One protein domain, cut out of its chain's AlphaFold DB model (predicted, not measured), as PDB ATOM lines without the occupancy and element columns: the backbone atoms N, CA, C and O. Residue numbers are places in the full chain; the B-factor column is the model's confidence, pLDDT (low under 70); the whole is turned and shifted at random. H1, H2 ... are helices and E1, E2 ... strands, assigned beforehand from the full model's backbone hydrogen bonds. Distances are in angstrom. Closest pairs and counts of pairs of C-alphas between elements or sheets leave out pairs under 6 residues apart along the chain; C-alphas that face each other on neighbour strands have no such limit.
ATOM      1  N   LYS A  21     171.741 113.828 124.121       91.75
ATOM      2  CA  LYS A  21     172.364 112.511 124.235       91.75
ATOM      3  C   LYS A  21     172.166 111.932 125.632       91.75
ATOM      4  O   LYS A  21     171.734 110.789 125.773       91.75
ATOM      5  N   TYR A  22     172.413 112.727 126.674       90.00
ATOM      6  CA  TYR A  22     172.184 112.278 128.048       90.00
ATOM      7  C   TYR A  22     170.699 112.074 128.340       90.00
ATOM      8  O   TYR A  22     170.343 111.110 129.016       90.00
ATOM      9  N   GLN A  23     169.813 112.921 127.808       92.94
ATOM     10  CA  GLN A  23     168.370 112.701 127.938       92.94
ATOM     11  C   GLN A  23     167.935 111.374 127.317       92.94
ATOM     12  O   GLN A  23     167.123 110.670 127.918       92.94
ATOM     13  N   GLU A  24     168.448 111.029 126.138       93.12
ATOM     14  CA  GLU A  24     168.133 109.767 125.471       93.12
ATOM     15  C   GLU A  24     168.594 108.564 126.302       93.12
ATOM     16  O   GLU A  24     167.789 107.681 126.610       93.12
ATOM     17  N   GLU A  25     169.852 108.572 126.751       92.00
ATOM     18  CA  GLU A  25     170.411 107.510 127.592       92.00
ATOM     19  C   GLU A  25     169.628 107.355 128.905       92.00
ATOM     20  O   GLU A  25     169.243 106.245 129.286       92.00
ATOM     21  N   LEU A  26     169.318 108.464 129.581       91.44
ATOM     22  CA  LEU A  26     168.538 108.452 130.819       91.44
ATOM     23  C   LEU A  26     167.129 107.924 130.595       91.44
ATOM     24  O   LEU A  26     166.650 107.108 131.383       91.44
ATOM     25  N   ARG A  27     166.458 108.364 129.528       93.56
ATOM     26  CA  ARG A  27     165.114 107.891 129.186       93.56
ATOM     27  C   ARG A  27     165.127 106.393 128.955       93.56
ATOM     28  O   ARG A  27     164.311 105.714 129.563       93.56
ATOM     29  N   MET A  28     166.072 105.885 128.168       94.31
ATOM     30  CA  MET A  28     166.225 104.453 127.919       94.31
ATOM     31  C   MET A  28     166.427 103.669 129.222       94.31
ATOM     32  O   MET A  28     165.772 102.653 129.449       94.31
ATOM     33  N   VAL A  29     167.299 104.146 130.113       94.31
ATOM     34  CA  VAL A  29     167.551 103.470 131.392       94.31
ATOM     35  C   VAL A  29     166.311 103.495 132.289       94.31
ATOM     36  O   VAL A  29     165.940 102.457 132.836       94.31
ATOM     37  N   ILE A  30     165.649 104.646 132.435       94.31
ATOM     38  CA  ILE A  30     164.465 104.793 133.294       94.31
ATOM     39  C   ILE A  30     163.275 103.992 132.757       94.31
ATOM     40  O   ILE A  30     162.547 103.395 133.548       94.31
ATOM     41  N   THR A  31     163.057 103.957 131.439       95.50
ATOM     42  CA  THR A  31     161.931 103.213 130.858       95.50
ATOM     43  C   THR A  31     162.138 101.709 130.919       95.50
ATOM     44  O   THR A  31     161.161 100.978 131.056       95.50
ATOM     45  N   GLN A  32     163.382 101.230 130.892       94.38
ATOM     46  CA  GLN A  32     163.669  99.795 130.922       94.38
ATOM     47  C   GLN A  32     163.966  99.246 132.323       94.38
ATOM     48  O   GLN A  32     163.867  98.034 132.534       94.38
ATOM     49  N   ARG A  33     164.309 100.097 133.303       93.00
ATOM     50  CA  ARG A  33     164.720  99.661 134.648       93.00
ATOM     51  C   ARG A  33     163.931 100.334 135.781       93.00
ATOM     52  O   ARG A  33     163.590 101.512 135.694       93.00
ATOM     53  N   PRO A  34     163.693  99.613 136.895       95.00
ATOM     54  CA  PRO A  34     164.053  98.212 137.132       95.00
ATOM     55  C   PRO A  34     163.122  97.243 136.385       95.00
ATOM     56  O   PRO A  34     161.906  97.434 136.364       95.00
ATOM     57  N   GLU A  35     163.682  96.174 135.809       94.94
ATOM     58  CA  GLU A  35     162.966  95.263 134.894       94.94
ATOM     59  C   GLU A  35     161.692  94.667 135.499       94.94
ATOM     60  O   GLU A  35     160.662  94.569 134.837       94.94
ATOM     61  N   ASN A  36     161.737  94.294 136.779       95.25
ATOM     62  CA  ASN A  36     160.579  93.724 137.468       95.25
ATOM     63  C   ASN A  36     159.429  94.727 137.584       95.25
ATOM     64  O   ASN A  36     158.267  94.345 137.475       95.25
ATOM     65  N   TYR A  37     159.743  96.003 137.814       96.06
ATOM     66  CA  TYR A  37     158.729  97.050 137.856       96.06
ATOM     67  C   TYR A  37     158.211  97.344 136.449       96.06
ATOM     68  O   TYR A  37     157.000  97.375 136.244       96.06
ATOM     69  N   ARG A  38     159.113  97.422 135.463       96.38
ATOM     70  CA  ARG A  38     158.752  97.574 134.053       96.38
ATOM     71  C   ARG A  38     157.773  96.496 133.590       96.38
ATOM     72  O   ARG A  38     156.714  96.829 133.074       96.38
ATOM     73  N   LYS A  39     158.065  95.218 133.846       95.75
ATOM     74  CA  LYS A  39     157.177  94.093 133.501       95.75
ATOM     75  C   LYS A  39     155.791  94.224 134.138       95.75
ATOM     76  O   LYS A  39     154.797  93.904 133.495       95.75
ATOM     77  N   LYS A  40     155.711  94.707 135.385       95.94
ATOM     78  CA  LYS A  40     154.427  94.955 136.063       95.94
ATOM     79  C   LYS A  40     153.633  96.065 135.379       95.94
ATOM     80  O   LYS A  40     152.444  95.884 135.148       95.94
ATOM     81  N   VAL A  41     154.281  97.183 135.051       96.94
ATOM     82  CA  VAL A  41     153.637  98.304 134.352       96.94
ATOM     83  C   VAL A  41     153.180  97.872 132.956       96.94
ATOM     84  O   VAL A  41     152.019  98.074 132.625       96.94
ATOM     85  N   GLU A  42     154.033  97.196 132.176       96.56
ATOM     86  CA  GLU A  42     153.649  96.648 130.864       96.56
ATOM     87  C   GLU A  42     152.417  95.747 130.966       96.56
ATOM     88  O   GLU A  42     151.463  95.925 130.214       96.56
ATOM     89  N   ALA A  43     152.410  94.797 131.907       95.81
ATOM     90  CA  ALA A  43     151.289  93.880 132.084       95.81
ATOM     91  C   ALA A  43     149.984  94.608 132.451       95.81
ATOM     92  O   ALA A  43     148.919  94.212 131.985       95.81
ATOM     93  N   GLN A  44     150.059  95.676 133.251       96.44
ATOM     94  CA  GLN A  44     148.897  96.507 133.579       96.44
ATOM     95  C   GLN A  44     148.359  97.235 132.343       96.44
ATOM     96  O   GLN A  44     147.164  97.156 132.070       96.44
ATOM     97  N   GLU A  45     149.231  97.901 131.582       97.12
ATOM     98  CA  GLU A  45     148.829  98.673 130.399       97.12
ATOM     99  C   GLU A  45     148.293  97.787 129.270       97.12
ATOM    100  O   GLU A  45     147.320  98.149 128.609       97.12
ATOM    101  N   LEU A  46     148.896  96.612 129.064       95.44
ATOM    102  CA  LEU A  46     148.418  95.610 128.108       95.44
ATOM    103  C   LEU A  46     147.093  94.990 128.568       95.44
ATOM    104  O   LEU A  46     146.186  94.794 127.759       95.44
ATOM    105  N   GLY A  47     146.954  94.736 129.871       93.81
ATOM    106  CA  GLY A  47     145.740  94.189 130.471       93.81
ATOM    107  C   GLY A  47     144.510  95.077 130.268       93.81
ATOM    108  O   GLY A  47     143.420  94.548 130.068       93.81
ATOM    109  N   MET A  48     144.675  96.406 130.227       93.31
ATOM    110  CA  MET A  48     143.577  97.342 129.923       93.31
ATOM    111  C   MET A  48     142.980  97.136 128.525       93.31
ATOM    112  O   MET A  48     141.795  97.382 128.319       93.31
ATOM    113  N   GLU A  49     143.780  96.642 127.580       91.56
ATOM    114  CA  GLU A  49     143.364  96.343 126.204       91.56
ATOM    115  C   GLU A  49     142.996  94.854 126.020       91.56
ATOM    116  O   GLU A  49     142.765  94.391 124.901       91.56
ATOM    117  N   ASN A  50     142.952  94.069 127.107       93.62
ATOM    118  CA  ASN A  50     142.839  92.604 127.088       93.62
ATOM    119  C   ASN A  50     143.957  91.914 126.281       93.62
ATOM    120  O   ASN A  50     143.744  90.858 125.677       93.62
ATOM    121  N   ILE A  51     145.145  92.521 126.247       95.31
ATOM    122  CA  ILE A  51     146.322  91.977 125.574       95.31
ATOM    123  C   ILE A  51     147.186  91.239 126.595       95.31
ATOM    124  O   ILE A  51     147.494  91.748 127.671       95.31
ATOM    125  N   MET A  52     147.625  90.037 126.235       93.62
ATOM    126  CA  MET A  52     148.569  89.243 127.013       93.62
ATOM    127  C   MET A  52     149.865  89.047 126.235       93.62
ATOM    128  O   MET A  52     149.855  88.767 125.034       93.62
ATOM    129  N   LYS A  53     150.990  89.169 126.941       92.50
ATOM    130  CA  LYS A  53     152.312  88.811 126.424       92.50
ATOM    131  C   LYS A  53     152.511  87.303 126.576       92.50
ATOM    132  O   LYS A  53     152.373  86.767 127.670       92.50
ATOM    133  N   THR A  54     152.825  86.638 125.476       90.56
ATOM    134  CA  THR A  54     153.076  85.195 125.364       90.56
ATOM    135  C   THR A  54     154.453  84.959 124.740       90.56
ATOM    136  O   THR A  54     155.085  85.908 124.275       90.56
ATOM    137  N   GLU A  55     154.926  83.712 124.708       88.50
ATOM    138  CA  GLU A  55     156.200  83.363 124.054       88.50
ATOM    139  C   GLU A  55     156.189  83.669 122.547       88.50
ATOM    140  O   GLU A  55     157.201  84.081 121.990       88.50
ATOM    141  N   GLU A  56     155.022  83.559 121.905       87.06
ATOM    142  CA  GLU A  56     154.821  83.847 120.478       87.06
ATOM    143  C   GLU A  56     154.564  85.339 120.182       87.06
ATOM    144  O   GLU A  56     154.313  85.713 119.037       87.06
ATOM    145  N   GLY A  57     154.586  86.206 121.202       91.44
ATOM    146  CA  GLY A  57     154.296  87.637 121.080       91.44
ATOM    147  C   GLY A  57     153.022  88.060 121.811       91.44
ATOM    148  O   GLY A  57     152.682  87.515 122.862       91.44
ATOM    149  N   TYR A  58     152.317  89.066 121.293       94.50
ATOM    150  CA  TYR A  58     151.144  89.648 121.952       94.50
ATOM    151  C   TYR A  58     149.839  89.077 121.396       94.50
ATOM    152  O   TYR A  58     149.626  89.053 120.183       94.50
ATOM    153  N   ARG A  59     148.943  88.646 122.287       94.25
ATOM    154  CA  ARG A  59     147.646  88.064 121.922       94.25
ATOM    155  C   ARG A  59     146.482  88.782 122.594       94.25
ATOM    156  O   ARG A  59     146.573  89.157 123.756       94.25
ATOM    157  N   GLN A  60     145.376  88.898 121.868       94.06
ATOM    158  CA  GLN A  60     144.090  89.412 122.333       94.06
ATOM    159  C   GLN A  60     143.012  88.388 121.950       94.06
ATOM    160  O   GLN A  60     142.877  88.041 120.777       94.06
ATOM    161  N   ASN A  61     142.264  87.849 122.921       88.12
ATOM    162  CA  ASN A  61     141.208  86.845 122.684       88.12
ATOM    163  C   ASN A  61     141.650  85.645 121.812       88.12
ATOM    164  O   ASN A  61     140.979  85.283 120.845       88.12
ATOM    165  N   ASN A  62     142.799  85.037 122.132       86.56
ATOM    166  CA  ASN A  62     143.412  83.915 121.394       86.56
ATOM    167  C   ASN A  62     143.835  84.208 119.942       86.56
ATOM    168  O   ASN A  62     144.223  83.286 119.226       86.56
ATOM    169  N   LYS A  63     143.814  85.471 119.508       92.50
ATOM    170  CA  LYS A  63     144.328  85.919 118.208       92.50
ATOM    171  C   LYS A  63     145.538  86.839 118.404       92.50
ATOM    172  O   LYS A  63     145.692  87.387 119.497       92.50
ATOM    173  N   PRO A  64     146.396  87.027 117.386       94.56
ATOM    174  CA  PRO A  64     147.422  88.066 117.423       94.56
ATOM    175  C   PRO A  64     146.799  89.430 117.740       94.56
ATOM    176  O   PRO A  64     145.773  89.792 117.159       94.56
ATOM    177  N   ALA A  65     147.385  90.160 118.689       94.69
ATOM    178  CA  ALA A  65     146.910  91.489 119.046       94.69
ATOM    179  C   ALA A  65     147.195  92.486 117.903       94.69
ATOM    180  O   ALA A  65     148.241  92.384 117.257       94.69
ATOM    181  N   PRO A  66     146.313  93.468 117.649       94.44
ATOM    182  CA  PRO A  66     146.600  94.533 116.695       94.44
ATOM    183  C   PRO A  66     147.861  95.298 117.108       94.44
ATOM    184  O   PRO A  66     147.936  95.795 118.232       94.44
ATOM    185  N   GLN A  67     148.827  95.441 116.196       93.62
ATOM    186  CA  GLN A  67     150.115  96.074 116.507       93.62
ATOM    187  C   GLN A  67     149.945  97.488 117.083       93.62
ATOM    188  O   GLN A  67     150.555  97.812 118.094       93.62
ATOM    189  N   GLY A  68     149.028  98.290 116.532       94.88
ATOM    190  CA  GLY A  68     148.759  99.638 117.046       94.88
ATOM    191  C   GLY A  68     148.243  99.667 118.492       94.88
ATOM    192  O   GLY A  68     148.535 100.613 119.220       94.88
ATOM    193  N   ALA A  69     147.523  98.632 118.936       94.31
ATOM    194  CA  ALA A  69     147.068  98.523 120.324       94.31
ATOM    195  C   ALA A  69     148.221  98.130 121.263       94.31
ATOM    196  O   ALA A  69     148.345  98.680 122.357       94.31
ATOM    197  N   VAL A  70     149.104  97.234 120.808       95.88
ATOM    198  CA  VAL A  70     150.338  96.877 121.522       95.88
ATOM    199  C   VAL A  70     151.238  98.101 121.672       95.88
ATOM    200  O   VAL A  70     151.645  98.425 122.784       95.88
ATOM    201  N   ASP A  71     151.502  98.820 120.581       96.56
ATOM    202  CA  ASP A  71     152.378  99.993 120.578       96.56
ATOM    203  C   ASP A  71     151.833 101.100 121.486       96.56
ATOM    204  O   ASP A  71     152.582 101.709 122.250       96.56
ATOM    205  N   ALA A  72     150.515 101.331 121.461       95.94
ATOM    206  CA  ALA A  72     149.868 102.288 122.349       95.94
ATOM    207  C   ALA A  72     150.030 101.899 123.828       95.94
ATOM    208  O   ALA A  72     150.371 102.753 124.648       95.94
ATOM    209  N   ALA A  73     149.837 100.622 124.172       96.12
ATOM    210  CA  ALA A  73     150.016 100.133 125.536       96.12
ATOM    211  C   ALA A  73     151.479 100.238 126.003       96.12
ATOM    212  O   ALA A  73     151.741 100.718 127.107       96.12
ATOM    213  N   LEU A  74     152.444  99.864 125.158       96.19
ATOM    214  CA  LEU A  74     153.870  99.971 125.478       96.19
ATOM    215  C   LEU A  74     154.315 101.430 125.632       96.19
ATOM    216  O   LEU A  74     155.064 101.746 126.556       96.19
ATOM    217  N   LYS A  75     153.793 102.340 124.801       96.50
ATOM    218  CA  LYS A  75     154.038 103.779 124.941       96.50
ATOM    219  C   LYS A  75     153.509 104.318 126.272       96.50
ATOM    220  O   LYS A  75     154.222 105.048 126.957       96.50
ATOM    221  N   ARG A  76     152.291 103.938 126.679       96.62
ATOM    222  CA  ARG A  76     151.757 104.306 128.003       96.62
ATOM    223  C   ARG A  76     152.618 103.746 129.130       96.62
ATOM    224  O   ARG A  76     152.883 104.448 130.104       96.62
ATOM    225  N   ALA A  77     153.115 102.519 128.976       96.50
ATOM    226  CA  ALA A  77     154.020 101.927 129.948       96.50
ATOM    227  C   ALA A  77     155.319 102.741 130.066       96.50
ATOM    228  O   ALA A  77     155.785 102.986 131.178       96.50
ATOM    229  N   ASP A  78     155.893 103.217 128.956       96.50
ATOM    230  CA  ASP A  78     157.085 104.079 128.966       96.50
ATOM    231  C   ASP A  78     156.812 105.414 129.665       96.50
ATOM    232  O   ASP A  78     157.584 105.844 130.525       96.50
ATOM    233  N   GLU A  79     155.683 106.050 129.353       95.56
ATOM    234  CA  GLU A  79     155.259 107.297 129.994       95.56
ATOM    235  C   GLU A  79     155.073 107.133 131.508       95.56
ATOM    236  O   GLU A  79     155.468 108.014 132.277       95.56
ATOM    237  N   ARG A  80     154.525 105.996 131.949       96.50
ATOM    238  CA  ARG A  80     154.410 105.659 133.372       96.50
ATOM    239  C   ARG A  80     155.764 105.412 134.009       96.50
ATOM    240  O   ARG A  80     156.020 105.954 135.077       96.50
ATOM    241  N   MET A  81     156.670 104.689 133.358       97.12
ATOM    242  CA  MET A  81     158.026 104.491 133.882       97.12
ATOM    243  C   MET A  81     158.760 105.818 134.089       97.12
ATOM    244  O   MET A  81     159.394 106.010 135.124       97.12
ATOM    245  N   LEU A  82     158.613 106.776 133.170       95.69
ATOM    246  CA  LEU A  82     159.202 108.111 133.317       95.69
ATOM    247  C   LEU A  82     158.651 108.895 134.517       95.69
ATOM    248  O   LEU A  82     159.301 109.834 134.963       95.69
ATOM    249  N   ARG A  83     157.485 108.533 135.061       94.12
ATOM    250  CA  ARG A  83     156.852 109.230 136.197       94.12
ATOM    251  C   ARG A  83     156.936 108.456 137.509       94.12
ATOM    252  O   ARG A  83     157.031 109.064 138.569       94.12
ATOM    253  N   GLU A  84     156.882 107.132 137.431       94.31
ATOM    254  CA  GLU A  84     156.652 106.237 138.566       94.31
ATOM    255  C   GLU A  84     157.837 105.304 138.843       94.31
ATOM    256  O   GLU A  84     157.850 104.653 139.889       94.31
ATOM    257  N   SER A  85     158.839 105.219 137.952       95.06
ATOM    258  CA  SER A  85     159.959 104.289 138.143       95.06
ATOM    259  C   SER A  85     160.647 104.531 139.494       95.06
ATOM    260  O   SER A  85     161.070 105.657 139.776       95.06
ATOM    261  N   PRO A  86     160.849 103.481 140.317       93.25
ATOM    262  CA  PRO A  86     161.606 103.584 141.563       93.25
ATOM    263  C   PRO A  86     163.011 104.171 141.369       93.25
ATOM    264  O   PRO A  86     163.535 104.847 142.254       93.25
ATOM    265  N   LEU A  87     163.595 103.971 140.183       92.69
ATOM    266  CA  LEU A  87     164.923 104.468 139.841       92.69
ATOM    267  C   LEU A  87     164.980 106.004 139.817       92.69
ATOM    268  O   LEU A  87     166.020 106.580 140.127       92.69
ATOM    269  N   LEU A  88     163.860 106.681 139.538       91.81
ATOM    270  CA  LEU A  88     163.761 108.142 139.646       91.81
ATOM    271  C   LEU A  88     164.027 108.596 141.079       91.81
ATOM    272  O   LEU A  88     164.782 109.535 141.315       91.81
ATOM    273  N   GLN A  89     163.439 107.900 142.052       88.56
ATOM    274  CA  GLN A  89     163.620 108.240 143.454       88.56
ATOM    275  C   GLN A  89     165.036 107.939 143.934       88.56
ATOM    276  O   GLN A  89     165.597 108.766 144.647       88.56
ATOM    277  N   GLU A  90     165.598 106.799 143.530       88.31
ATOM    278  CA  GLU A  90     166.962 106.386 143.873       88.31
ATOM    279  C   GLU A  90     168.012 107.359 143.322       88.31
ATOM    280  O   GLU A  90     168.982 107.687 144.003       88.31
ATOM    281  N   LYS A  91     167.814 107.851 142.093       88.25
ATOM    282  CA  LYS A  91     168.737 108.782 141.432       88.25
ATOM    283  C   LYS A  91     168.408 110.255 141.675       88.25
ATOM    284  O   LYS A  91     169.045 111.114 141.078       88.25
ATOM    285  N   ASN A  92     167.442 110.557 142.546       89.12
ATOM    286  CA  ASN A  92     166.964 111.920 142.806       89.12
ATOM    287  C   ASN A  92     166.598 112.681 141.521       89.12
ATOM    288  O   ASN A  92     166.898 113.866 141.374       89.12
ATOM    289  N   LEU A  93     165.947 111.993 140.588       91.00
ATOM    290  CA  LEU A  93     165.441 112.542 139.340       91.00
ATOM    291  C   LEU A  93     163.922 112.697 139.406       91.00
ATOM    292  O   LEU A  93     163.221 111.984 140.126       91.00
ATOM    293  N   LYS A  94     163.404 113.615 138.597       92.38
ATOM    294  CA  LYS A  94     161.976 113.766 138.327       92.38
ATOM    295  C   LYS A  94     161.746 114.077 136.857       92.38
ATOM    296  O   LYS A  94     162.573 114.719 136.214       92.38
ATOM    297  N   PHE A  95     160.590 113.678 136.346       92.62
ATOM    298  CA  PHE A  95     160.160 114.051 135.005       92.62
ATOM    299  C   PHE A  95     159.372 115.361 135.045       92.62
ATOM    300  O   PHE A  95     158.344 115.458 135.713       92.62
ATOM    301  N   SER A  96     159.872 116.390 134.365       90.12
ATOM    302  CA  SER A  96     159.292 117.735 134.359       90.12
ATOM    303  C   SER A  96     159.526 118.403 133.013       90.12
ATOM    304  O   SER A  96     160.640 118.378 132.501       90.12
ATOM    305  N   GLY A  97     158.489 119.017 132.433       86.12
ATOM    306  CA  GLY A  97     158.612 119.727 131.152       86.12
ATOM    307  C   GLY A  97     159.092 118.843 129.994       86.12
ATOM    308  O   GLY A  97     159.760 119.331 129.092       86.12
ATOM    309  N   GLY A  98     158.810 117.537 130.042       87.81
ATOM    310  CA  GLY A  98     159.292 116.589 129.037       87.81
ATOM    311  C   GLY A  98     160.759 116.183 129.199       87.81
ATOM    312  O   GLY A  98     161.306 115.588 128.279       87.81
ATOM    313  N   MET A  99     161.408 116.463 130.327       90.62
ATOM    314  CA  MET A  99     162.803 116.084 130.573       90.62
ATOM    315  C   MET A  99     162.972 115.420 131.936       90.62
ATOM    316  O   MET A  99     162.222 115.693 132.877       90.62
ATOM    317  N   LEU A 100     163.975 114.552 132.043       90.81
ATOM    318  CA  LEU A 100     164.450 114.032 133.320       90.81
ATOM    319  C   LEU A 100     165.425 115.040 133.920       90.81
ATOM    320  O   LEU A 100     166.484 115.294 133.354       90.81
ATOM    321  N   VAL A 101     165.060 115.627 135.056       91.19
ATOM    322  CA  VAL A 101     165.841 116.673 135.725       91.19
ATOM    323  C   VAL A 101     166.078 116.315 137.192       91.19
ATOM    324  O   VAL A 101     165.300 115.545 137.763       91.19
ATOM    325  N   PRO A 102     167.094 116.898 137.849       88.12
ATOM    326  CA  PRO A 102     167.312 116.702 139.275       88.12
ATOM    327  C   PRO A 102     166.118 117.179 140.112       88.12
ATOM    328  O   PRO A 102     165.566 118.269 139.906       88.12
ATOM    329  N   ASP A 103     165.735 116.387 141.109       87.38
ATOM    330  CA  ASP A 103     164.725 116.753 142.093       87.38
ATOM    331  C   ASP A 103     165.334 117.619 143.205       87.38
ATOM    332  O   ASP A 103     165.710 117.153 144.282       87.38
ATOM    333  N   ILE A 104     165.416 118.924 142.934       79.44
ATOM    334  CA  ILE A 104     165.997 119.923 143.846       79.44
ATOM    335  C   ILE A 104     165.375 119.871 145.251       79.44
ATOM    336  O   ILE A 104     166.072 120.098 146.241       79.44
ATOM    337  N   ALA A 105     164.077 119.570 145.364       75.62
ATOM    338  CA  ALA A 105     163.403 119.524 146.659       75.62
ATOM    339  C   ALA A 105     163.941 118.380 147.533       75.62
ATOM    340  O   ALA A 105     164.126 118.563 148.738       75.62
ATOM    341  N   LYS A 106     164.245 117.223 146.932       73.88
ATOM    342  CA  LYS A 106     164.898 116.104 147.621       73.88
ATOM    343  C   LYS A 106     166.348 116.409 147.973       73.88
ATOM    344  O   LYS A 106     166.731 116.194 149.122       73.88
ATOM    345  N   TYR A 107     167.116 116.984 147.047       69.69
ATOM    346  CA  TYR A 107     168.505 117.384 147.310       69.69
ATOM    347  C   TYR A 107     168.623 118.344 148.503       69.69
ATOM    348  O   TYR A 107     169.513 118.186 149.336       69.69
ATOM    349  N   LYS A 108     167.694 119.299 148.640       67.94
ATOM    350  CA  LYS A 108     167.668 120.229 149.783       67.94
ATOM    351  C   LYS A 108     167.276 119.546 151.104       67.94
ATOM    352  O   LYS A 108     167.777 119.947 152.150       67.94
ATOM    353  N   LYS A 109     166.436 118.500 151.075       65.31
ATOM    354  CA  LYS A 109     166.014 117.745 152.273       65.31
ATOM    355  C   LYS A 109     167.074 116.774 152.798       65.31
ATOM    356  O   LYS A 109     167.212 116.670 154.009       65.31
ATOM    357  N   MET A 110     167.840 116.106 151.930       60.38
ATOM    358  CA  MET A 110     168.883 115.150 152.354       60.38
ATOM    359  C   MET A 110     170.023 115.790 153.162       60.38
ATOM    360  O   MET A 110     170.762 115.074 153.818       60.38
ATOM    361  N   LYS A 111     170.173 117.121 153.121       54.62
ATOM    362  CA  LYS A 111     171.171 117.869 153.905       54.62
ATOM    363  C   LYS A 111     170.650 118.330 155.276       54.62
ATOM    364  O   LYS A 111     171.436 118.751 156.115       54.62
ATOM    365  N   ALA A 112     169.332 118.341 155.473       52.22
ATOM    366  CA  ALA A 112     168.713 118.778 156.726       52.22
ATOM    367  C   ALA A 112     168.561 117.635 157.749       52.22
ATOM    368  O   ALA A 112     168.110 117.890 158.865       52.22
TER     369      ALA A 112
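What this domain is: This is residues 21 to 112 of the 113 residues of an uncharacterized protein of Parvibaculum sp (UniProt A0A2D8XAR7). A loose, rod-like model in which two helices, H2 and H3, cross steeply in the middle, with a small two-strand hairpin at either end of H3. E1 and E2 make the hairpin near the start of H3; near its other end lie the hairpin E3 and E4 and the helix H1, whose residues 27 to 32 meet residues 78 to 82 of H3 about perpendicular, while the short helix H5 and residues 110 to 112 make the tail end of the rod. The printed part has 92 residues, with named elements in the order H1, H2, E1, E2, H3, H4, E3, E4, H5; each two-stranded sheet is antiparallel, and the class is mixed, helices and strands. The radius of gyration of the C-alphas is 15.9 A, and the C-alphas span 55 by 24 by 19 A.

Where its parts are: H1, residues 21 to 32, begins at C-alpha 21 (172.364, 112.511, 124.235) and is 16.8 A long. H2, residues 35 to 48, is 20.1 A long. E1 is residues 51 to 54 and E2 residues 57 to 60. H3, residues 67 to 84, is the longest helix at 25.2 A, from C-alpha 67 (150.115, 96.074, 116.507). H4 is residues 86 to 90, E3 residues 93 to 96 and E4 residues 99 to 102. H5, residues 104 to 109, ends at C-alpha 109 (166.014, 117.745, 152.273).

How they stand to each other: H2 and H3 touch, closest at the C-alphas of Glu 45 and Ala 73, 5.2 A, at a steep tilt of 49 degrees, opposite ways. H1 touches H3 with residues 27 to 32 alone, closest at the C-alphas of Thr 31 and Met 81, 5.1 A, about perpendicular at 77 degrees. H4 is close to H1 but not clearly touching, with the C-alphas of Ile 30 and Leu 87 closest at 6.6 A. In the hairpin E1 and E2, N 52 and O 59 are within hydrogen-bond range at 2.8 A. The closest C-alphas of H2 and E1, Leu 46 and Met 52, are 6.5 A apart. In the hairpin E3 and E4, N 94 and O 101 are within hydrogen-bond range at 2.8 A. The closest C-alphas of H3 and E3, Arg 83 and Phe 95, are 6.0 A apart. H5 is apart from H1, H2, H3, H4 and E3. In H1, H2, H3, H4 and H5 every O i to N i+4 pair is within hydrogen-bond range.

The domain as a whole: The two C-alphas farthest apart, Lys 63 and Ala 112, are 56.2 A apart. The printed part has no cut. No link is long; E2 to H3, with 6 residues, is short and the others are tight. The mean pLDDT of the printed part is 90.7, and residues 107 to 112 are under 70.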